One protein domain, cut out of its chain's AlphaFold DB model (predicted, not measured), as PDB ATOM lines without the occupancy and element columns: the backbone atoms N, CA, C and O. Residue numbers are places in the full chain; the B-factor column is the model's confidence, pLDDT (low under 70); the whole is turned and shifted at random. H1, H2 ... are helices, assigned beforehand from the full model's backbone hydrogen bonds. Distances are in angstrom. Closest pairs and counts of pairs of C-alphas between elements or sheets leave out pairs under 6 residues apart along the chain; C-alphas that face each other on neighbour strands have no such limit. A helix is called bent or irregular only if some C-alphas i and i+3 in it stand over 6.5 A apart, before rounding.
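What this domain is: This is residues 92 to 214 and 396 to 432 of the 1001 residues of the protein "HECT domain-containing protein" of Yarrowia lipolytica (UniProt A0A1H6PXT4). Three helices, H2, H5 and H8, lie side by side in a row and run the same way, with the short helix H6 near the middle of the whole, packed on H3 and H8. H7 crosses H8 at one end of the row, and its residues 208 to 214 stick out; H4 makes a corner with H5, and H9 lies on the far side of H6 from the row. The printed part has 160 residues with nine named helices, H1 to H9 in order, and no named strand: its class is all helix. It is compact, with a radius of gyration of the C-alphas of 16.1 A and spans of 49 by 40 by 33 A.

Where its parts are: H1, residues 92 to 98, begins at C-alpha 92 (21.544, -9.509, 50.393). H2, residues 101 to 112, is 17.0 A long and irregular: C-alphas 102 and 105 are 7.4 A apart. H3 is residues 115 to 118, and H4, residues 140 to 152, measures 18.7 A. H5, residues 155 to 170, measures 21.9 A, and H6 is residues 183 to 189. H7, residues 197 to 214, is the longest at 25.5 A. H8, residues 397 to 412, measures 22.3 A. H9, residues 417 to 427, ends at C-alpha 427 (40.826, -24.837, 40.809).

How they stand to each other: H1 and H2 touch only at the corner, closest at the C-alphas of Trp 97 and Leu 104, 4.9 A. H2 and H5 touch at a shallow tilt of 23 degrees, the same way; the closest C-alphas, of Phe 109 and Gly 164, are 4.6 A apart. H4 and H5 touch only at the corner, closest at the C-alphas of Trp 151 and Gln 158, 6.2 A. H5 and H8 touch at 34 degrees, a shallow tilt only just short of steep, with the C-alphas of Leu 166 and Ile 404 closest at 5.6 A. H6 touches H3 at the C-alphas of Phe 184 and Leu 118, 5.3 A. H6 touches residues 405 to 412 of H8 alone, closest at the C-alphas of Leu 185 and Leu 408, 6.4 A. Residues 199 to 207 of H7 alone touch H8, about perpendicular at 89 degrees, with the C-alphas of Gly 203 and Tyr 399 closest at 3.7 A. H9 touches no helix but is near H6. Every O i to N i+4 pair is within hydrogen-bond range in H4 to H9, against 2 of 3 in H1 and 6 of 8 in H2; H3 is too short for such a pair.

The domain as a whole: The two C-alphas farthest apart, of Lys 128 and Glu 213, are 53.1 A apart. Residues 215 to 395 are not printed, and C-alphas 214 and 396 are 17.9 A apart across the cut. The links H3 to H4 and H5 to H6 are long. Mean pLDDT of the printed part is 87.5, with residues 125 to 135 and 213 to 214 under 70.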
ATOM      1  N   ALA A  92      22.349 -10.690  50.065       92.44
ATOM      2  CA  ALA A  92      21.544  -9.509  50.393       92.44
ATOM      3  C   ALA A  92      20.418  -9.219  49.374       92.44
ATOM      4  O   ALA A  92      19.464  -8.504  49.683       92.44
ATOM      5  N   LEU A  93      20.508  -9.747  48.146       93.94
ATOM      6  CA  LEU A  93      19.417  -9.695  47.169       93.94
ATOM      7  C   LEU A  93      18.425 -10.856  47.351       93.94
ATOM      8  O   LEU A  93      17.222 -10.658  47.182       93.94
ATOM      9  N   LEU A  94      18.902 -12.040  47.755       95.38
ATOM     10  CA  LEU A  94      18.041 -13.176  48.093       95.38
ATOM     11  C   LEU A  94      17.118 -12.860  49.274       95.38
ATOM     12  O   LEU A  94      15.937 -13.190  49.220       95.38
ATOM     13  N   GLU A  95      17.624 -12.189  50.307       94.06
ATOM     14  CA  GLU A  95      16.846 -11.805  51.493       94.06
ATOM     15  C   GLU A  95      15.646 -10.913  51.116       94.06
ATOM     16  O   GLU A  95      14.505 -11.248  51.443       94.06
ATOM     17  N   LYS A  96      15.852  -9.892  50.272       93.88
ATOM     18  CA  LYS A  96      14.771  -9.060  49.693       93.88
ATOM     19  C   LYS A  96      13.763  -9.868  48.856       93.88
ATOM     20  O   LYS A  96      12.590  -9.505  48.740       93.88
ATOM     21  N   TRP A  97      14.203 -10.953  48.212       94.44
ATOM     22  CA  TRP A  97      13.312 -11.844  47.458       94.44
ATOM     23  C   TRP A  97      12.514 -12.781  48.373       94.44
ATOM     24  O   TRP A  97      11.365 -13.089  48.059       94.44
ATOM     25  N   ILE A  98      13.073 -13.201  49.513       93.31
ATOM     26  CA  ILE A  98      12.359 -13.969  50.548       93.31
ATOM     27  C   ILE A  98      11.235 -13.117  51.158       93.31
ATOM     28  O   ILE A  98      10.121 -13.611  51.322       93.31
ATOM     29  N   GLU A  99      11.479 -11.822  51.383       91.62
ATOM     30  CA  GLU A  99      10.454 -10.843  51.789       91.62
ATOM     31  C   GLU A  99       9.351 -10.623  50.733       91.62
ATOM     32  O   GLU A  99       8.280 -10.104  51.047       91.62
ATOM     33  N   THR A 100       9.560 -11.052  49.480       90.44
ATOM     34  CA  THR A 100       8.597 -10.893  48.374       90.44
ATOM     35  C   THR A 100       8.255 -12.228  47.675       90.44
ATOM     36  O   THR A 100       8.523 -12.393  46.475       90.44
ATOM     37  N   PRO A 101       7.585 -13.188  48.361       81.88
ATOM     38  CA  PRO A 101       7.427 -14.576  47.898       81.88
ATOM     39  C   PRO A 101       6.805 -14.752  46.506       81.88
ATOM     40  O   PRO A 101       7.162 -15.678  45.779       81.88
ATOM     41  N   HIS A 102       5.900 -13.855  46.098       85.38
ATOM     42  CA  HIS A 102       5.281 -13.879  44.766       85.38
ATOM     43  C   HIS A 102       6.275 -13.614  43.618       85.38
ATOM     44  O   HIS A 102       5.984 -13.958  42.474       85.38
ATOM     45  N   SER A 103       7.433 -13.008  43.907       89.81
ATOM     46  CA  SER A 103       8.491 -12.730  42.929       89.81
ATOM     47  C   SER A 103       9.677 -13.696  43.027       89.81
ATOM     48  O   SER A 103      10.263 -14.018  41.995       89.81
ATOM     49  N   LEU A 104       9.974 -14.234  44.220       93.62
ATOM     50  CA  LEU A 104      11.118 -15.112  44.522       93.62
ATOM     51  C   LEU A 104      11.429 -16.144  43.424       93.62
ATOM     52  O   LEU A 104      12.498 -16.111  42.815       93.62
ATOM     53  N   CYS A 105      10.484 -17.041  43.122       94.50
ATOM     54  CA  CYS A 105      10.695 -18.108  42.138       94.50
ATOM     55  C   CYS A 105      10.872 -17.580  40.704       94.50
ATOM     56  O   CYS A 105      11.554 -18.213  39.897       94.50
ATOM     57  N   LYS A 106      10.298 -16.418  40.366       93.75
ATOM     58  CA  LYS A 106      10.518 -15.775  39.065       93.75
ATOM     59  C   LYS A 106      11.926 -15.180  38.996       93.75
ATOM     60  O   LYS A 106      12.647 -15.459  38.042       93.75
ATOM     61  N   ASN A 107      12.328 -14.419  40.013       94.81
ATOM     62  CA  ASN A 107      13.624 -13.741  40.063       94.81
ATOM     63  C   ASN A 107      14.776 -14.758  40.048       94.81
ATOM     64  O   ASN A 107      15.718 -14.608  39.268       94.81
ATOM     65  N   LEU A 108      14.652 -15.847  40.821       96.19
ATOM     66  CA  LEU A 108      15.572 -16.988  40.784       96.19
ATOM     67  C   LEU A 108      15.637 -17.616  39.384       96.19
ATOM     68  O   LEU A 108      16.727 -17.792  38.843       96.19
ATOM     69  N   PHE A 109      14.493 -17.920  38.761       95.88
ATOM     70  CA  PHE A 109      14.468 -18.518  37.423       95.88
ATOM     71  C   PHE A 109      15.090 -17.611  36.355       95.88
ATOM     72  O   PHE A 109      15.874 -18.096  35.538       95.88
ATOM     73  N   ASP A 110      14.767 -16.317  36.338       94.31
ATOM     74  CA  ASP A 110      15.257 -15.379  35.323       94.31
ATOM     75  C   ASP A 110      16.751 -15.057  35.512       94.31
ATOM     76  O   ASP A 110      17.494 -15.061  34.526       94.31
ATOM     77  N   SER A 111      17.228 -14.918  36.754       95.06
ATOM     78  CA  SER A 111      18.657 -14.734  37.063       95.06
ATOM     79  C   SER A 111      19.480 -15.971  36.694       95.06
ATOM     80  O   SER A 111      20.438 -15.870  35.928       95.06
ATOM     81  N   PHE A 112      19.058 -17.172  37.114       96.00
ATOM     82  CA  PHE A 112      19.747 -18.422  36.759       96.00
ATOM     83  C   PHE A 112      19.576 -18.831  35.285       96.00
ATOM     84  O   PHE A 112      20.293 -19.703  34.796       96.00
ATOM     85  N   SER A 113      18.680 -18.173  34.543       94.38
ATOM     86  CA  SER A 113      18.605 -18.263  33.078       94.38
ATOM     87  C   SER A 113      19.601 -17.352  32.347       94.38
ATOM     88  O   SER A 113      19.694 -17.435  31.119       94.38
ATOM     89  N   SER A 114      20.284 -16.449  33.056       92.06
ATOM     90  CA  SER A 114      21.032 -15.330  32.483       92.06
ATOM     91  C   SER A 114      22.535 -15.447  32.776       92.06
ATOM     92  O   SER A 114      22.970 -15.201  33.903       92.06
ATOM     93  N   PRO A 115      23.380 -15.762  31.773       90.06
ATOM     94  CA  PRO A 115      24.819 -15.870  31.999       90.06
ATOM     95  C   PRO A 115      25.476 -14.509  32.231       90.06
ATOM     96  O   PRO A 115      26.538 -14.449  32.834       90.06
ATOM     97  N   THR A 116      24.874 -13.406  31.772       89.69
ATOM     98  CA  THR A 116      25.377 -12.055  32.060       89.69
ATOM     99  C   THR A 116      25.108 -11.639  33.503       89.69
ATOM    100  O   THR A 116      25.952 -10.970  34.082       89.69
ATOM    101  N   CYS A 117      23.992 -12.079  34.096       92.12
ATOM    102  CA  CYS A 117      23.718 -11.904  35.525       92.12
ATOM    103  C   CYS A 117      24.688 -12.757  36.361       92.12
ATOM    104  O   CYS A 117      25.462 -12.215  37.148       92.12
ATOM    105  N   LEU A 118      24.747 -14.076  36.121       93.44
ATOM    106  CA  LEU A 118      25.611 -14.971  36.905       93.44
ATOM    107  C   LEU A 118      27.112 -14.642  36.784       93.44
ATOM    108  O   LEU A 118      27.806 -14.660  37.791       93.44
ATOM    109  N   ASN A 119      27.635 -14.282  35.604       91.56
ATOM    110  CA  ASN A 119      29.060 -13.920  35.457       91.56
ATOM    111  C   ASN A 119      29.461 -12.600  36.164       91.56
ATOM    112  O   ASN A 119      30.661 -12.323  36.265       91.56
ATOM    113  N   ALA A 120      28.477 -11.811  36.618       90.12
ATOM    114  CA  ALA A 120      28.636 -10.569  37.381       90.12
ATOM    115  C   ALA A 120      28.252 -10.706  38.874       90.12
ATOM    116  O   ALA A 120      28.332  -9.731  39.617       90.12
ATOM    117  N   SER A 121      27.793 -11.889  39.297       92.88
ATOM    118  CA  SER A 121      27.326 -12.186  40.659       92.88
ATOM    119  C   SER A 121      28.480 -12.620  41.575       92.88
ATOM    120  O   SER A 121      29.510 -13.083  41.078       92.88
ATOM    121  N   PHE A 122      28.284 -12.528  42.897       92.06
ATOM    122  CA  PHE A 122      29.207 -13.046  43.924       92.06
ATOM    123  C   PHE A 122      30.672 -12.588  43.753       92.06
ATOM    124  O   PHE A 122      31.585 -13.408  43.658       92.06
ATOM    125  N   HIS A 123      30.928 -11.282  43.624       86.12
ATOM    126  CA  HIS A 123      32.277 -10.757  43.368       86.12
ATOM    127  C   HIS A 123      33.027 -10.335  44.635       86.12
ATOM    128  O   HIS A 123      32.557  -9.500  45.400       86.12
ATOM    129  N   MET A 124      34.262 -10.830  44.780       78.50
ATOM    130  CA  MET A 124      35.176 -10.396  45.840       78.50
ATOM    131  C   MET A 124      35.505  -8.903  45.715       78.50
ATOM    132  O   MET A 124      36.172  -8.470  44.766       78.50
ATOM    133  N   PHE A 125      35.122  -8.123  46.720       58.44
ATOM    134  CA  PHE A 125      35.592  -6.751  46.882       58.44
ATOM    135  C   PHE A 125      37.131  -6.728  47.069       58.44
ATOM    136  O   PHE A 125      37.712  -7.626  47.673       58.44
ATOM    137  N   ASN A 126      37.802  -5.692  46.549       52.66
ATOM    138  CA  ASN A 126      39.264  -5.462  46.598       52.66
ATOM    139  C   ASN A 126      40.219  -6.349  45.754       52.66
ATOM    140  O   ASN A 126      41.439  -6.190  45.873       52.66
ATOM    141  N   VAL A 127      39.754  -7.171  44.804       52.81
ATOM    142  CA  VAL A 127      40.675  -7.754  43.796       52.81
ATOM    143  C   VAL A 127      41.102  -6.686  42.775       52.81
ATOM    144  O   VAL A 127      40.312  -6.265  41.929       52.81
ATOM    145  N   LYS A 128      42.374  -6.254  42.807       47.69
ATOM    146  CA  LYS A 128      42.951  -5.354  41.785       47.69
ATOM    147  C   LYS A 128      42.840  -5.996  40.391       47.69
ATOM    148  O   LYS A 128      43.295  -7.120  40.199       47.69
ATOM    149  N   LEU A 129      42.306  -5.268  39.403       45.09
ATOM    150  CA  LEU A 129      41.890  -5.818  38.094       45.09
ATOM    151  C   LEU A 129      42.984  -6.520  37.253       45.09
ATOM    152  O   LEU A 129      42.655  -7.201  36.283       45.09
ATOM    153  N   HIS A 130      44.269  -6.399  37.591       40.09
ATOM    154  CA  HIS A 130      45.375  -6.966  36.806       40.09
ATOM    155  C   HIS A 130      45.578  -8.494  36.933       40.09
ATOM    156  O   HIS A 130      46.529  -9.011  36.354       40.09
ATOM    157  N   SER A 131      44.707  -9.238  37.632       51.16
ATOM    158  CA  SER A 131      44.852 -10.698  37.829       51.16
ATOM    159  C   SER A 131      43.666 -11.558  37.350       51.16
ATOM    160  O   SER A 131      43.563 -12.725  37.736       51.16
ATOM    161  N   ILE A 132      42.763 -11.018  36.519       49.16
ATOM    162  CA  ILE A 132      41.538 -11.713  36.052       49.16
ATOM    163  C   ILE A 132      41.848 -12.963  35.193       49.16
ATOM    164  O   ILE A 132      41.063 -13.905  35.161       49.16
ATOM    165  N   SER A 133      43.027 -13.039  34.569       50.03
ATOM    166  CA  SER A 133      43.543 -14.236  33.873       50.03
ATOM    167  C   SER A 133      44.116 -15.323  34.804       50.03
ATOM    168  O   SER A 133      44.568 -16.371  34.343       50.03
ATOM    169  N   THR A 134      44.136 -15.088  36.121       56.72
ATOM    170  CA  THR A 134      44.748 -15.981  37.130       56.72
ATOM    171  C   THR A 134      43.869 -16.228  38.364       56.72
ATOM    172  O   THR A 134      44.316 -16.840  39.334       56.72
ATOM    173  N   SER A 135      42.630 -15.730  38.355       67.62
ATOM    174  CA  SER A 135      41.633 -15.907  39.416       67.62
ATOM    175  C   SER A 135      40.226 -15.879  38.821       67.62
ATOM    176  O   SER A 135      39.972 -15.148  37.865       67.62
ATOM    177  N   HIS A 136      39.299 -16.648  39.395       75.25
ATOM    178  CA  HIS A 136      37.879 -16.583  39.032       75.25
ATOM    179  C   HIS A 136      37.260 -15.234  39.440       75.25
ATOM    180  O   HIS A 136      36.386 -14.722  38.736       75.25
ATOM    181  N   GLY A 137      37.745 -14.619  40.527       81.06
ATOM    182  CA  GLY A 137      37.190 -13.376  41.076       81.06
ATOM    183  C   GLY A 137      35.770 -13.552  41.621       81.06
ATOM    184  O   GLY A 137      34.940 -12.662  41.458       81.06
ATOM    185  N   LEU A 138      35.491 -14.719  42.206       87.81
ATOM    186  CA  LEU A 138      34.221 -15.042  42.854       87.81
ATOM    187  C   LEU A 138      34.457 -15.270  44.342       87.81
ATOM    188  O   LEU A 138      35.440 -15.927  44.688       87.81
ATOM    189  N   ASP A 139      33.554 -14.769  45.175       90.38
ATOM    190  CA  ASP A 139      33.442 -15.171  46.570       90.38
ATOM    191  C   ASP A 139      32.760 -16.546  46.615       90.38
ATOM    192  O   ASP A 139      31.605 -16.692  46.217       90.38
ATOM    193  N   LEU A 140      33.512 -17.583  46.988       90.88
ATOM    194  CA  LEU A 140      33.012 -18.961  46.971       90.88
ATOM    195  C   LEU A 140      32.185 -19.299  48.216       90.88
ATOM    196  O   LEU A 140      31.453 -20.288  48.195       90.88
ATOM    197  N   ASP A 141      32.285 -18.485  49.264       91.06
ATOM    198  CA  ASP A 141      31.631 -18.730  50.543       91.06
ATOM    199  C   ASP A 141      30.273 -18.003  50.578       91.06
ATOM    200  O   ASP A 141      29.289 -18.588  51.032       91.06
ATOM    201  N   GLU A 142      30.148 -16.817  49.957       94.44
ATOM    202  CA  GLU A 142      28.835 -16.216  49.648       94.44
ATOM    203  C   GLU A 142      27.992 -17.143  48.748       94.44
ATOM    204  O   GLU A 142      26.795 -17.310  48.976       94.44
ATOM    205  N   ILE A 143      28.612 -17.798  47.755       95.00
ATOM    206  CA  ILE A 143      27.931 -18.766  46.877       95.00
ATOM    207  C   ILE A 143      27.340 -19.934  47.684       95.00
ATOM    208  O   ILE A 143      26.187 -20.314  47.462       95.00
ATOM    209  N   ASP A 144      28.101 -20.493  48.627       93.62
ATOM    210  CA  ASP A 144      27.640 -21.619  49.444       93.62
ATOM    211  C   ASP A 144      26.523 -21.195  50.408       93.62
ATOM    212  O   ASP A 144      25.507 -21.889  50.504       93.62
ATOM    213  N   VAL A 145      26.656 -20.033  51.063       96.12
ATOM    214  CA  VAL A 145      25.611 -19.469  51.937       96.12
ATOM    215  C   VAL A 145      24.334 -19.187  51.143       96.12
ATOM    216  O   VAL A 145      23.249 -19.572  51.583       96.12
ATOM    217  N   PHE A 146      24.439 -18.607  49.944       97.44
ATOM    218  CA  PHE A 146      23.301 -18.380  49.051       97.44
ATOM    219  C   PHE A 146      22.583 -19.693  48.712       97.44
ATOM    220  O   PHE A 146      21.355 -19.781  48.808       97.44
ATOM    221  N   PHE A 147      23.318 -20.744  48.338       97.06
ATOM    222  CA  PHE A 147      22.696 -22.027  48.016       97.06
ATOM    223  C   PHE A 147      22.117 -22.733  49.242       97.06
ATOM    224  O   PHE A 147      21.043 -23.326  49.127       97.06
ATOM    225  N   GLN A 148      22.760 -22.633  50.407       95.56
ATOM    226  CA  GLN A 148      22.228 -23.135  51.673       95.56
ATOM    227  C   GLN A 148      20.914 -22.426  52.039       95.56
ATOM    228  O   GLN A 148      19.930 -23.097  52.368       95.56
ATOM    229  N   GLN A 149      20.861 -21.095  51.900       96.50
ATOM    230  CA  GLN A 149      19.638 -20.306  52.049       96.50
ATOM    231  C   GLN A 149      18.560 -20.791  51.063       96.50
ATOM    232  O   GLN A 149      17.502 -21.227  51.514       96.50
ATOM    233  N   VAL A 150      18.815 -20.834  49.746       96.56
ATOM    234  CA  VAL A 150      17.815 -21.285  48.748       96.56
ATOM    235  C   VAL A 150      17.323 -22.712  49.010       96.56
ATOM    236  O   VAL A 150      16.125 -22.977  48.881       96.56
ATOM    237  N   TRP A 151      18.202 -23.641  49.397       95.31
ATOM    238  CA  TRP A 151      17.792 -25.019  49.675       95.31
ATOM    239  C   TRP A 151      16.934 -25.141  50.941       95.31
ATOM    240  O   TRP A 151      16.101 -26.046  51.000       95.31
ATOM    241  N   SER A 152      17.034 -24.207  51.893       95.25
ATOM    242  CA  SER A 152      16.145 -24.170  53.066       95.25
ATOM    243  C   SER A 152      14.694 -23.759  52.743       95.25
ATOM    244  O   SER A 152      13.777 -24.153  53.460       95.25
ATOM    245  N   LEU A 153      14.455 -23.043  51.633       92.94
ATOM    246  CA  LEU A 153      13.146 -22.464  51.266       92.94
ATOM    247  C   LEU A 153      12.158 -23.460  50.618       92.94
ATOM    248  O   LEU A 153      11.076 -23.072  50.174       92.94
ATOM    249  N   GLY A 154      12.512 -24.745  50.540       90.25
ATOM    250  CA  GLY A 154      11.670 -25.792  49.957       90.25
ATOM    251  C   GLY A 154      11.769 -25.934  48.425       90.25
ATOM    252  O   GLY A 154      12.641 -25.347  47.782       90.25
ATOM    253  N   PRO A 155      10.910 -26.771  47.810       91.50
ATOM    254  CA  PRO A 155      11.170 -27.321  46.478       91.50
ATOM    255  C   PRO A 155      10.932 -26.359  45.308       91.50
ATOM    256  O   PRO A 155      11.611 -26.500  44.294       91.50
ATOM    257  N   GLU A 156      10.014 -25.390  45.389       92.69
ATOM    258  CA  GLU A 156       9.754 -24.490  44.247       92.69
ATOM    259  C   GLU A 156      10.891 -23.479  43.985       92.69
ATOM    260  O   GLU A 156      11.289 -23.357  42.825       92.69
ATOM    261  N   PRO A 157      11.510 -22.831  44.998       94.75
ATOM    262  CA  PRO A 157      12.740 -22.054  44.804       94.75
ATOM    263  C   PRO A 157      13.892 -22.886  44.217       94.75
ATOM    264  O   PRO A 157      14.553 -22.452  43.270       94.75
ATOM    265  N   GLN A 158      14.083 -24.121  44.699       95.19
ATOM    266  CA  GLN A 158      15.072 -25.058  44.148       95.19
ATOM    267  C   GLN A 158      14.769 -25.389  42.675       95.19
ATOM    268  O   GLN A 158      15.647 -25.310  41.815       95.19
ATOM    269  N   LEU A 159      13.512 -25.708  42.349       94.94
ATOM    270  CA  LEU A 159      13.070 -25.978  40.979       94.94
ATOM    271  C   LEU A 159      13.210 -24.752  40.070       94.94
ATOM    272  O   LEU A 159      13.545 -24.926  38.901       94.94
ATOM    273  N   ALA A 160      12.992 -23.532  40.564       95.25
ATOM    274  CA  ALA A 160      13.214 -22.303  39.806       95.25
ATOM    275  C   ALA A 160      14.686 -22.150  39.388       95.25
ATOM    276  O   ALA A 160      14.968 -21.989  38.196       95.25
ATOM    277  N   VAL A 161      15.615 -22.296  40.341       97.25
ATOM    278  CA  VAL A 161      17.067 -22.295  40.090       97.25
ATOM    279  C   VAL A 161      17.453 -23.387  39.089       97.25
ATOM    280  O   VAL A 161      18.088 -23.096  38.077       97.25
ATOM    281  N   LEU A 162      17.018 -24.631  39.308       96.75
ATOM    282  CA  LEU A 162      17.354 -25.772  38.446       96.75
ATOM    283  C   LEU A 162      16.774 -25.626  37.023       96.75
ATOM    284  O   LEU A 162      17.467 -25.872  36.033       96.75
ATOM    285  N   ARG A 163      15.516 -25.183  36.885       95.56
ATOM    286  CA  ARG A 163      14.880 -24.916  35.579       95.56
ATOM    287  C   ARG A 163      15.591 -23.769  34.843       95.56
ATOM    288  O   ARG A 163      15.755 -23.859  33.624       95.56
ATOM    289  N   GLY A 164      16.043 -22.733  35.559       95.75
ATOM    290  CA  GLY A 164      16.838 -21.628  35.013       95.75
ATOM    291  C   GLY A 164      18.216 -22.088  34.533       95.75
ATOM    292  O   GLY A 164      18.541 -21.938  33.355       95.75
ATOM    293  N   ALA A 165      18.970 -22.761  35.404       96.94
ATOM    294  CA  ALA A 165      20.297 -23.299  35.116       96.94
ATOM    295  C   ALA A 165      20.302 -24.253  33.909       96.94
ATOM    296  O   ALA A 165      21.162 -24.145  33.035       96.94
ATOM    297  N   LEU A 166      19.314 -25.151  33.791       94.56
ATOM    298  CA  LEU A 166      19.214 -26.053  32.637       94.56
ATOM    299  C   LEU A 166      18.835 -25.315  31.338       94.56
ATOM    300  O   LEU A 166      19.328 -25.669  30.267       94.56
ATOM    301  N   LYS A 167      17.990 -24.278  31.412       93.62
ATOM    302  CA  LYS A 167      17.646 -23.394  30.279       93.62
ATOM    303  C   LYS A 167      18.875 -22.617  29.789       93.62
ATOM    304  O   LYS A 167      19.094 -22.549  28.580       93.62
ATOM    305  N   LEU A 168      19.695 -22.116  30.714       93.88
ATOM    306  CA  LEU A 168      20.996 -21.499  30.453       93.88
ATOM    307  C   LEU A 168      21.971 -22.494  29.797       93.88
ATOM    308  O   LEU A 168      22.429 -22.259  28.681       93.88
ATOM    309  N   LEU A 169      22.233 -23.642  30.427       93.50
ATOM    310  CA  LEU A 169      23.187 -24.644  29.930       93.50
ATOM    311  C   LEU A 169      22.778 -25.262  28.581       93.50
ATOM    312  O   LEU A 169      23.638 -25.647  27.792       93.50
ATOM    313  N   ARG A 170      21.478 -25.326  28.263       91.62
ATOM    314  CA  ARG A 170      21.010 -25.746  26.931       91.62
ATOM    315  C   ARG A 170      21.181 -24.670  25.853       91.62
ATOM    316  O   ARG A 170      21.224 -25.042  24.682       91.62
ATOM    317  N   ARG A 171      21.290 -23.377  26.189       90.75
ATOM    318  CA  ARG A 171      21.646 -22.304  25.236       90.75
ATOM    319  C   ARG A 171      22.175 -21.036  25.939       90.75
ATOM    320  O   ARG A 171      21.378 -20.141  26.232       90.75
ATOM    321  N   PRO A 172      23.504 -20.874  26.092       85.94
ATOM    322  CA  PRO A 172      24.081 -19.700  26.754       85.94
ATOM    323  C   PRO A 172      23.881 -18.348  26.046       85.94
ATOM    324  O   PRO A 172      24.052 -17.312  26.676       85.94
ATOM    325  N   ARG A 173      23.554 -18.312  24.742       85.44
ATOM    326  CA  ARG A 173      23.403 -17.071  23.936       85.44
ATOM    327  C   ARG A 173      24.627 -16.133  23.923       85.44
ATOM    328  O   ARG A 173      24.532 -14.991  23.477       85.44
ATOM    329  N   MET A 174      25.783 -16.624  24.362       84.00
ATOM    330  CA  MET A 174      27.081 -15.959  24.297       84.00
ATOM    331  C   MET A 174      28.154 -16.941  23.818       84.00
ATOM    332  O   MET A 174      28.027 -18.153  24.000       84.00
ATOM    333  N   LEU A 175      29.219 -16.412  23.211       83.44
ATOM    334  CA  LEU A 175      30.420 -17.191  22.919       83.44
ATOM    335  C   LEU A 175      31.178 -17.453  24.225       83.44
ATOM    336  O   LEU A 175      31.442 -16.517  24.975       83.44
ATOM    337  N   LEU A 176      31.530 -18.714  24.473       85.00
ATOM    338  CA  LEU A 176      32.333 -19.156  25.618       85.00
ATOM    339  C   LEU A 176      33.819 -19.182  25.223       85.00
ATOM    340  O   LEU A 176      34.440 -20.234  25.118       85.00
ATOM    341  N   ASP A 177      34.334 -18.000  24.890       84.62
ATOM    342  CA  ASP A 177      35.639 -17.741  24.263       84.62
ATOM    343  C   ASP A 177      36.646 -17.039  25.198       84.62
ATOM    344  O   ASP A 177      37.801 -16.851  24.822       84.62
ATOM    345  N   LYS A 178      36.220 -16.654  26.408       86.06
ATOM    346  CA  LYS A 178      37.004 -15.885  27.384       86.06
ATOM    347  C   LYS A 178      36.712 -16.321  28.831       86.06
ATOM    348  O   LYS A 178      35.570 -16.704  29.104       86.06
ATOM    349  N   PRO A 179      37.684 -16.243  29.763       85.50
ATOM    350  CA  PRO A 179      37.524 -16.753  31.127       85.50
ATOM    351  C   PRO A 179      36.419 -16.037  31.913       85.50
ATOM    352  O   PRO A 179      35.625 -16.699  32.573       85.50
ATOM    353  N   GLU A 180      36.262 -14.716  31.791       85.69
ATOM    354  CA  GLU A 180      35.223 -13.971  32.519       85.69
ATOM    355  C   GLU A 180      33.789 -14.396  32.152       85.69
ATOM    356  O   GLU A 180      32.860 -14.179  32.926       85.69
ATOM    357  N   LYS A 181      33.609 -15.060  31.001       87.81
ATOM    358  CA  LYS A 181      32.322 -15.599  30.537       87.81
ATOM    359  C   LYS A 181      32.018 -17.011  31.047       87.81
ATOM    360  O   LYS A 181      30.913 -17.498  30.815       87.81
ATOM    361  N   LEU A 182      32.978 -17.672  31.701       90.19
ATOM    362  CA  LEU A 182      32.863 -19.042  32.219       90.19
ATOM    363  C   LEU A 182      32.557 -19.102  33.727       90.19
ATOM    364  O   LEU A 182      32.279 -20.185  34.235       90.19
ATOM    365  N   ARG A 183      32.581 -17.970  34.446       90.31
ATOM    366  CA  ARG A 183      32.382 -17.899  35.911       90.31
ATOM    367  C   ARG A 183      31.096 -18.576  36.379       90.31
ATOM    368  O   ARG A 183      31.104 -19.268  37.393       90.31
ATOM    369  N   PHE A 184      30.015 -18.449  35.609       92.81
ATOM    370  CA  PHE A 184      28.734 -19.094  35.903       92.81
ATOM    371  C   PHE A 184      28.837 -20.623  36.028       92.81
ATOM    372  O   PHE A 184      28.037 -21.214  36.744       92.81
ATOM    373  N   LEU A 185      29.820 -21.277  35.391       93.81
ATOM    374  CA  LEU A 185      30.048 -22.716  35.554       93.81
ATOM    375  C   LEU A 185      30.488 -23.062  36.983       93.81
ATOM    376  O   LEU A 185      30.068 -24.091  37.499       93.81
ATOM    377  N   ILE A 186      31.286 -22.209  37.633       92.88
ATOM    378  CA  ILE A 186      31.709 -22.403  39.028       92.88
ATOM    379  C   ILE A 186      30.519 -22.206  39.973       92.88
ATOM    380  O   ILE A 186      30.265 -23.069  40.807       92.88
ATOM    381  N   ILE A 187      29.729 -21.144  39.771       95.31
ATOM    382  CA  ILE A 187      28.504 -20.884  40.550       95.31
ATOM    383  C   ILE A 187      27.528 -22.064  40.425       95.31
ATOM    384  O   ILE A 187      27.062 -22.599  41.423       95.31
ATOM    385  N   LEU A 188      27.241 -22.535  39.207       96.62
ATOM    386  CA  LEU A 188      26.306 -23.646  38.998       96.62
ATOM    387  C   LEU A 188      26.817 -24.999  39.533       96.62
ATOM    388  O   LEU A 188      25.997 -25.871  39.811       96.62
ATOM    389  N   MET A 189      28.131 -25.189  39.697       94.19
ATOM    390  CA  MET A 189      28.707 -26.407  40.292       94.19
ATOM    391  C   MET A 189      28.514 -26.488  41.817       94.19
ATOM    392  O   MET A 189      28.591 -27.585  42.364       94.19
ATOM    393  N   ALA A 190      28.217 -25.372  42.493       94.50
ATOM    394  CA  ALA A 190      27.927 -25.336  43.930       94.50
ATOM    395  C   ALA A 190      26.461 -25.685  44.283       94.50
ATOM    396  O   ALA A 190      26.102 -25.730  45.456       94.50
ATOM    397  N   ILE A 191      25.605 -25.978  43.291       96.06
ATOM    398  CA  ILE A 191      24.208 -26.388  43.519       96.06
ATOM    399  C   ILE A 191      24.163 -27.689  44.363       96.06
ATOM    400  O   ILE A 191      24.590 -28.742  43.874       96.06
ATOM    401  N   PRO A 192      23.579 -27.691  45.584       94.44
ATOM    402  CA  PRO A 192      23.699 -28.817  46.520       94.44
ATOM    403  C   PRO A 192      23.110 -30.140  46.012       94.44
ATOM    404  O   PRO A 192      23.593 -31.221  46.346       94.44
ATOM    405  N   SER A 193      22.077 -30.092  45.161       93.12
ATOM    406  CA  SER A 193      21.470 -31.308  44.604       93.12
ATOM    407  C   SER A 193      22.341 -32.025  43.564       93.12
ATOM    408  O   SER A 193      22.039 -33.173  43.236       93.12
ATOM    409  N   LEU A 194      23.419 -31.400  43.066       93.69
ATOM    410  CA  LEU A 194      24.380 -32.046  42.162       93.69
ATOM    411  C   LEU A 194      25.331 -32.989  42.912       93.69
ATOM    412  O   LEU A 194      25.739 -34.003  42.358       93.69
ATOM    413  N   GLN A 195      25.628 -32.695  44.180       89.19
ATOM    414  CA  GLN A 195      26.522 -33.496  45.026       89.19
ATOM    415  C   GLN A 195      25.831 -34.766  45.571       89.19
ATOM    416  O   GLN A 195      26.480 -35.690  46.059       89.19
ATOM    417  N   ASN A 196      24.499 -34.859  45.475       90.62
ATOM    418  CA  ASN A 196      23.731 -35.974  46.026       90.62
ATOM    419  C   ASN A 196      23.640 -37.165  45.050       90.62
ATOM    420  O   ASN A 196      22.760 -37.237  44.186       90.62
ATOM    421  N   VAL A 197      24.515 -38.153  45.252       87.56
ATOM    422  CA  VAL A 197      24.625 -39.385  44.445       87.56
ATOM    423  C   VAL A 197      23.294 -40.149  44.312       87.56
ATOM    424  O   VAL A 197      22.996 -40.705  43.251       87.56
ATOM    425  N   SER A 198      22.445 -40.147  45.344       88.94
ATOM    426  CA  SER A 198      21.130 -40.809  45.313       88.94
ATOM    427  C   SER A 198      20.116 -40.075  44.426       88.94
ATOM    428  O   SER A 198      19.316 -40.721  43.743       88.94
ATOM    429  N   LEU A 199      20.166 -38.737  44.370       88.38
ATOM    430  CA  LEU A 199      19.382 -37.952  43.409       88.38
ATOM    431  C   LEU A 199      19.917 -38.136  41.981       88.38
ATOM    432  O   LEU A 199      19.119 -38.356  41.070       88.38
ATOM    433  N   LEU A 200      21.240 -38.143  41.775       88.81
ATOM    434  CA  LEU A 200      21.842 -38.377  40.455       88.81
ATOM    435  C   LEU A 200      21.448 -39.740  39.863       88.81
ATOM    436  O   LEU A 200      21.027 -39.805  38.708       88.81
ATOM    437  N   ASN A 201      21.506 -40.821  40.648       89.12
ATOM    438  CA  ASN A 201      21.119 -42.165  40.195       89.12
ATOM    439  C   ASN A 201      19.636 -42.259  39.785       89.12
ATOM    440  O   ASN A 201      19.287 -42.953  38.822       89.12
ATOM    441  N   ARG A 202      18.752 -41.528  40.478       89.06
ATOM    442  CA  ARG A 202      17.340 -41.390  40.086       89.06
ATOM    443  C   ARG A 202      17.191 -40.586  38.794       89.06
ATOM    444  O   ARG A 202      16.535 -41.060  37.871       89.06
ATOM    445  N   GLY A 203      17.857 -39.436  38.687       87.06
ATOM    446  CA  GLY A 203      17.824 -38.581  37.497       87.06
ATOM    447  C   GLY A 203      18.339 -39.272  36.232       87.06
ATOM    448  O   GLY A 203      17.717 -39.169  35.177       87.06
ATOM    449  N   LEU A 204      19.408 -40.064  36.354       88.50
ATOM    450  CA  LEU A 204      19.911 -40.951  35.302       88.50
ATOM    451  C   LEU A 204      18.853 -41.976  34.870       88.50
ATOM    452  O   LEU A 204      18.606 -42.163  33.679       88.50
ATOM    453  N   SER A 205      18.201 -42.624  35.838       87.62
ATOM    454  CA  SER A 205      17.157 -43.621  35.577       87.62
ATOM    455  C   SER A 205      15.925 -43.014  34.894       87.62
ATOM    456  O   SER A 205      15.303 -43.668  34.059       87.62
ATOM    457  N   GLU A 206      15.586 -41.764  35.214       87.50
ATOM    458  CA  GLU A 206      14.517 -40.990  34.572       87.50
ATOM    459  C   GLU A 206      14.918 -40.571  33.140       87.50
ATOM    460  O   GLU A 206      14.191 -40.877  32.194       87.50
ATOM    461  N   GLN A 207      16.123 -40.022  32.931       85.69
ATOM    462  CA  GLN A 207      16.647 -39.685  31.594       85.69
ATOM    463  C   GLN A 207      16.721 -40.913  30.663       85.69
ATOM    464  O   GLN A 207      16.406 -40.825  29.474       85.69
ATOM    465  N   MET A 208      17.107 -42.080  31.186       84.31
ATOM    466  CA  MET A 208      17.176 -43.323  30.409       84.31
ATOM    467  C   MET A 208      15.795 -43.871  30.012       84.31
ATOM    468  O   MET A 208      15.699 -44.584  29.009       84.31
ATOM    469  N   LYS A 209      14.722 -43.538  30.746       82.69
ATOM    470  CA  LYS A 209      13.339 -43.829  30.326       82.69
ATOM    471  C   LYS A 209      12.924 -42.918  29.175       82.69
ATOM    472  O   LYS A 209      12.556 -43.438  28.122       82.69
ATOM    473  N   GLU A 210      13.119 -41.602  29.307       77.69
ATOM    474  CA  GLU A 210      12.832 -40.634  28.234       77.69
ATOM    475  C   GLU A 210      13.529 -41.005  26.915       77.69
ATOM    476  O   GLU A 210      12.918 -40.964  25.848       77.69
ATOM    477  N   GLN A 211      14.800 -41.430  26.962       74.31
ATOM    478  CA  GLN A 211      15.529 -41.852  25.759       74.31
ATOM    479  C   GLN A 211      14.973 -43.137  25.120       74.31
ATOM    480  O   GLN A 211      15.044 -43.289  23.898       74.31
ATOM    481  N   LYS A 212      14.420 -44.068  25.908       73.19
ATOM    482  CA  LYS A 212      13.782 -45.296  25.396       73.19
ATOM    483  C   LYS A 212      12.394 -44.998  24.822       73.19
ATOM    484  O   LYS A 212      12.054 -45.493  23.747       73.19
ATOM    485  N   GLU A 213      11.620 -44.137  25.473       68.06
ATOM    486  CA  GLU A 213      10.290 -43.705  25.025       68.06
ATOM    487  C   GLU A 213      10.373 -42.829  23.764       68.06
ATOM    488  O   GLU A 213       9.724 -43.122  22.759       68.06
ATOM    489  N   GLY A 214      11.284 -41.852  23.737       56.69
ATOM    490  CA  GLY A 214      11.569 -41.017  22.565       56.69
ATOM    491  C   GLY A 214      12.136 -41.777  21.356       56.69
ATOM    492  O   GLY A 214      12.076 -41.265  20.235       56.69
ATOM    493  N   SER A 396      11.526 -33.674  37.577       89.25
ATOM    494  CA  SER A 396      11.941 -33.843  38.968       89.25
ATOM    495  C   SER A 396      13.266 -33.126  39.283       89.25
ATOM    496  O   SER A 396      14.114 -32.931  38.406       89.25
ATOM    497  N   ILE A 397      13.490 -32.797  40.561       91.56
ATOM    498  CA  ILE A 397      14.799 -32.335  41.061       91.56
ATOM    499  C   ILE A 397      15.928 -33.329  40.696       91.56
ATOM    500  O   ILE A 397      16.932 -32.864  40.150       91.56
ATOM    501  N   PRO A 398      15.791 -34.662  40.898       93.38
ATOM    502  CA  PRO A 398      16.715 -35.668  40.363       93.38
ATOM    503  C   PRO A 398      17.081 -35.489  38.883       93.38
ATOM    504  O   PRO A 398      18.261 -35.383  38.546       93.38
ATOM    505  N   TYR A 399      16.083 -35.434  37.996       91.81
ATOM    506  CA  TYR A 399      16.282 -35.343  36.548       91.81
ATOM    507  C   TYR A 399      16.984 -34.045  36.141       91.81
ATOM    508  O   TYR A 399      17.949 -34.075  35.371       91.81
ATOM    509  N   LEU A 400      16.530 -32.908  36.681       93.44
ATOM    510  CA  LEU A 400      17.129 -31.605  36.399       93.44
ATOM    511  C   LEU A 400      18.584 -31.561  36.879       93.44
ATOM    512  O   LEU A 400      19.454 -31.174  36.103       93.44
ATOM    513  N   SER A 401      18.856 -32.034  38.100       95.00
ATOM    514  CA  SER A 401      20.205 -32.092  38.683       95.00
ATOM    515  C   SER A 401      21.152 -32.937  37.828       95.00
ATOM    516  O   SER A 401      22.225 -32.471  37.450       95.00
ATOM    517  N   TYR A 402      20.730 -34.142  37.428       94.25
ATOM    518  CA  TYR A 402      21.536 -34.999  36.555       94.25
ATOM    519  C   TYR A 402      21.829 -34.334  35.197       94.25
ATOM    520  O   TYR A 402      22.966 -34.352  34.718       94.25
ATOM    521  N   CYS A 403      20.823 -33.704  34.576       92.75
ATOM    522  CA  CYS A 403      21.006 -33.006  33.303       92.75
ATOM    523  C   CYS A 403      21.977 -31.819  33.431       92.75
ATOM    524  O   CYS A 403      22.877 -31.687  32.602       92.75
ATOM    525  N   ILE A 404      21.826 -30.994  34.471       95.69
ATOM    526  CA  ILE A 404      22.700 -29.850  34.773       95.69
ATOM    527  C   ILE A 404      24.146 -30.316  34.943       95.69
ATOM    528  O   ILE A 404      25.012 -29.836  34.213       95.69
ATOM    529  N   LEU A 405      24.400 -31.304  35.808       96.25
ATOM    530  CA  LEU A 405      25.748 -31.828  36.040       96.25
ATOM    531  C   LEU A 405      26.375 -32.385  34.750       96.25
ATOM    532  O   LEU A 405      27.515 -32.052  34.432       96.25
ATOM    533  N   SER A 406      25.613 -33.139  33.946       94.06
ATOM    534  CA  SER A 406      26.104 -33.667  32.663       94.06
ATOM    535  C   SER A 406      26.505 -32.568  31.665       94.06
ATOM    536  O   SER A 406      27.460 -32.740  30.907       94.06
ATOM    537  N   HIS A 407      25.822 -31.416  31.685       94.62
ATOM    538  CA  HIS A 407      26.189 -30.267  30.860       94.62
ATOM    539  C   HIS A 407      27.372 -29.481  31.441       94.62
ATOM    540  O   HIS A 407      28.228 -29.076  30.659       94.62
ATOM    541  N   LEU A 408      27.448 -29.283  32.764       95.75
ATOM    542  CA  LEU A 408      28.553 -28.581  33.436       95.75
ATOM    543  C   LEU A 408      29.888 -29.302  33.230       95.75
ATOM    544  O   LEU A 408      30.834 -28.693  32.734       95.75
ATOM    545  N   ILE A 409      29.923 -30.611  33.507       95.44
ATOM    546  CA  ILE A 409      31.054 -31.492  33.186       95.44
ATOM    547  C   ILE A 409      31.397 -31.370  31.697       95.44
ATOM    548  O   ILE A 409      32.555 -31.179  31.335       95.44
ATOM    549  N   GLY A 410      30.379 -31.416  30.832       91.81
ATOM    550  CA  GLY A 410      30.530 -31.258  29.391       91.81
ATOM    551  C   GLY A 410      31.205 -29.953  28.956       91.81
ATOM    552  O   GLY A 410      32.054 -29.980  28.064       91.81
ATOM    553  N   TYR A 411      30.856 -28.830  29.589       91.75
ATOM    554  CA  TYR A 411      31.463 -27.526  29.321       91.75
ATOM    555  C   TYR A 411      32.904 -27.442  29.828       91.75
ATOM    556  O   TYR A 411      33.774 -27.048  29.056       91.75
ATOM    557  N   GLN A 412      33.175 -27.866  31.068       91.00
ATOM    558  CA  GLN A 412      34.535 -27.885  31.629       91.00
ATOM    559  C   GLN A 412      35.479 -28.776  30.797       91.00
ATOM    560  O   GLN A 412      36.606 -28.389  30.502       91.00
ATOM    561  N   ALA A 413      35.000 -29.939  30.345       89.06
ATOM    562  CA  ALA A 413      35.762 -30.912  29.558       89.06
ATOM    563  C   ALA A 413      36.125 -30.469  28.126       89.06
ATOM    564  O   ALA A 413      36.968 -31.103  27.489       89.06
ATOM    565  N   HIS A 414      35.457 -29.444  27.584       85.19
ATOM    566  CA  HIS A 414      35.545 -29.073  26.166       85.19
ATOM    567  C   HIS A 414      35.787 -27.572  25.934       85.19
ATOM    568  O   HIS A 414      35.426 -27.042  24.874       85.19
ATOM    569  N   THR A 415      36.421 -26.873  26.882       81.81
ATOM    570  CA  THR A 415      36.973 -25.537  26.597       81.81
ATOM    571  C   THR A 415      38.287 -25.637  25.809       81.81
ATOM    572  O   THR A 415      38.938 -26.684  25.770       81.81
ATOM    573  N   GLY A 416      38.656 -24.562  25.106       77.19
ATOM    574  CA  GLY A 416      39.897 -24.517  24.324       77.19
ATOM    575  C   GLY A 416      41.146 -24.538  25.213       77.19
ATOM    576  O   GLY A 416      41.082 -24.150  26.375       77.19
ATOM    577  N   ALA A 417      42.298 -24.932  24.661       76.12
ATOM    578  CA  ALA A 417      43.540 -25.117  25.427       76.12
ATOM    579  C   ALA A 417      43.926 -23.910  26.311       76.12
ATOM    580  O   ALA A 417      44.307 -24.095  27.464       76.12
ATOM    581  N   GLU A 418      43.756 -22.677  25.822       77.19
ATOM    582  CA  GLU A 418      44.011 -21.461  26.611       77.19
ATOM    583  C   GLU A 418      43.002 -21.252  27.754       77.19
ATOM    584  O   GLU A 418      43.370 -20.791  28.834       77.19
ATOM    585  N   LEU A 419      41.737 -21.636  27.568       81.81
ATOM    586  CA  LEU A 419      40.712 -21.561  28.614       81.81
ATOM    587  C   LEU A 419      40.910 -22.660  29.668       81.81
ATOM    588  O   LEU A 419      40.764 -22.380  30.856       81.81
ATOM    589  N   ASN A 420      41.373 -23.852  29.275       82.25
ATOM    590  CA  ASN A 420      41.740 -24.913  30.218       82.25
ATOM    591  C   ASN A 420      42.855 -24.460  31.182       82.25
ATOM    592  O   ASN A 420      42.771 -24.758  32.370       82.25
ATOM    593  N   LYS A 421      43.844 -23.669  30.731       83.44
ATOM    594  CA  LYS A 421      44.859 -23.061  31.627       83.44
ATOM    595  C   LYS A 421      44.227 -22.139  32.679       83.44
ATOM    596  O   LYS A 421      44.622 -22.168  33.839       83.44
ATOM    597  N   ASN A 422      43.235 -21.338  32.281       84.69
ATOM    598  CA  ASN A 422      42.504 -20.461  33.200       84.69
ATOM    599  C   ASN A 422      41.699 -21.287  34.221       84.69
ATOM    600  O   ASN A 422      41.752 -20.993  35.409       84.69
ATOM    601  N   ILE A 423      41.024 -22.353  33.779       84.88
ATOM    602  CA  ILE A 423      40.248 -23.261  34.643       84.88
ATOM    603  C   ILE A 423      41.146 -24.007  35.640       84.88
ATOM    604  O   ILE A 423      40.809 -24.076  36.821       84.88
ATOM    605  N   VAL A 424      42.312 -24.501  35.211       86.94
ATOM    606  CA  VAL A 424      43.319 -25.083  36.120       86.94
ATOM    607  C   VAL A 424      43.743 -24.049  37.167       86.94
ATOM    608  O   VAL A 424      43.667 -24.328  38.360       86.94
ATOM    609  N   ASN A 425      44.076 -22.821  36.751       86.69
ATOM    610  CA  ASN A 425      44.411 -21.727  37.671       86.69
ATOM    611  C   ASN A 425      43.269 -21.350  38.632       86.69
ATOM    612  O   ASN A 425      43.548 -20.829  39.707       86.69
ATOM    613  N   TRP A 426      42.002 -21.583  38.275       89.00
ATOM    614  CA  TRP A 426      40.863 -21.363  39.168       89.00
ATOM    615  C   TRP A 426      40.747 -22.456  40.231       89.00
ATOM    616  O   TRP A 426      40.600 -22.137  41.407       89.00
ATOM    617  N   TYR A 427      40.863 -23.729  39.849       91.19
ATOM    618  CA  TYR A 427      40.826 -24.837  40.809       91.19
ATOM    619  C   TYR A 427      42.069 -24.871  41.721       91.19
ATOM    620  O   TYR A 427      41.953 -25.273  42.872       91.19
ATOM    621  N   LEU A 428      43.211 -24.318  41.285       89.56
ATOM    622  CA  LEU A 428      44.388 -24.019  42.132       89.56
ATOM    623  C   LEU A 428      44.163 -22.891  43.173       89.56
ATOM    624  O   LEU A 428      45.113 -22.458  43.831       89.56
ATOM    625  N   ARG A 429      42.937 -22.365  43.314       86.56
ATOM    626  CA  ARG A 429      42.534 -21.416  44.374       86.56
ATOM    627  C   ARG A 429      41.516 -21.990  45.359       86.56
ATOM    628  O   ARG A 429      41.118 -21.281  46.278       86.56
ATOM    629  N   PHE A 430      41.082 -23.236  45.178       90.06
ATOM    630  CA  PHE A 430      40.107 -23.866  46.066       90.06
ATOM    631  C   PHE A 430      40.783 -24.319  47.374       90.06
ATOM    632  O   PHE A 430      41.999 -24.528  47.424       90.06
ATOM    633  N   SER A 431      39.996 -24.498  48.440       91.38
ATOM    634  CA  SER A 431      40.424 -25.313  49.582       91.38
ATOM    635  C   SER A 431      40.481 -26.789  49.177       91.38
ATOM    636  O   SER A 431      39.798 -27.199  48.232       91.38
ATOM    637  N   SER A 432      41.260 -27.601  49.902       93.69
ATOM    638  CA  SER A 432      41.347 -29.042  49.620       93.69
ATOM    639  C   SER A 432      39.969 -29.714  49.698       93.69
ATOM    640  O   SER A 432      39.604 -30.484  48.815       93.69
TER     641      SER A 432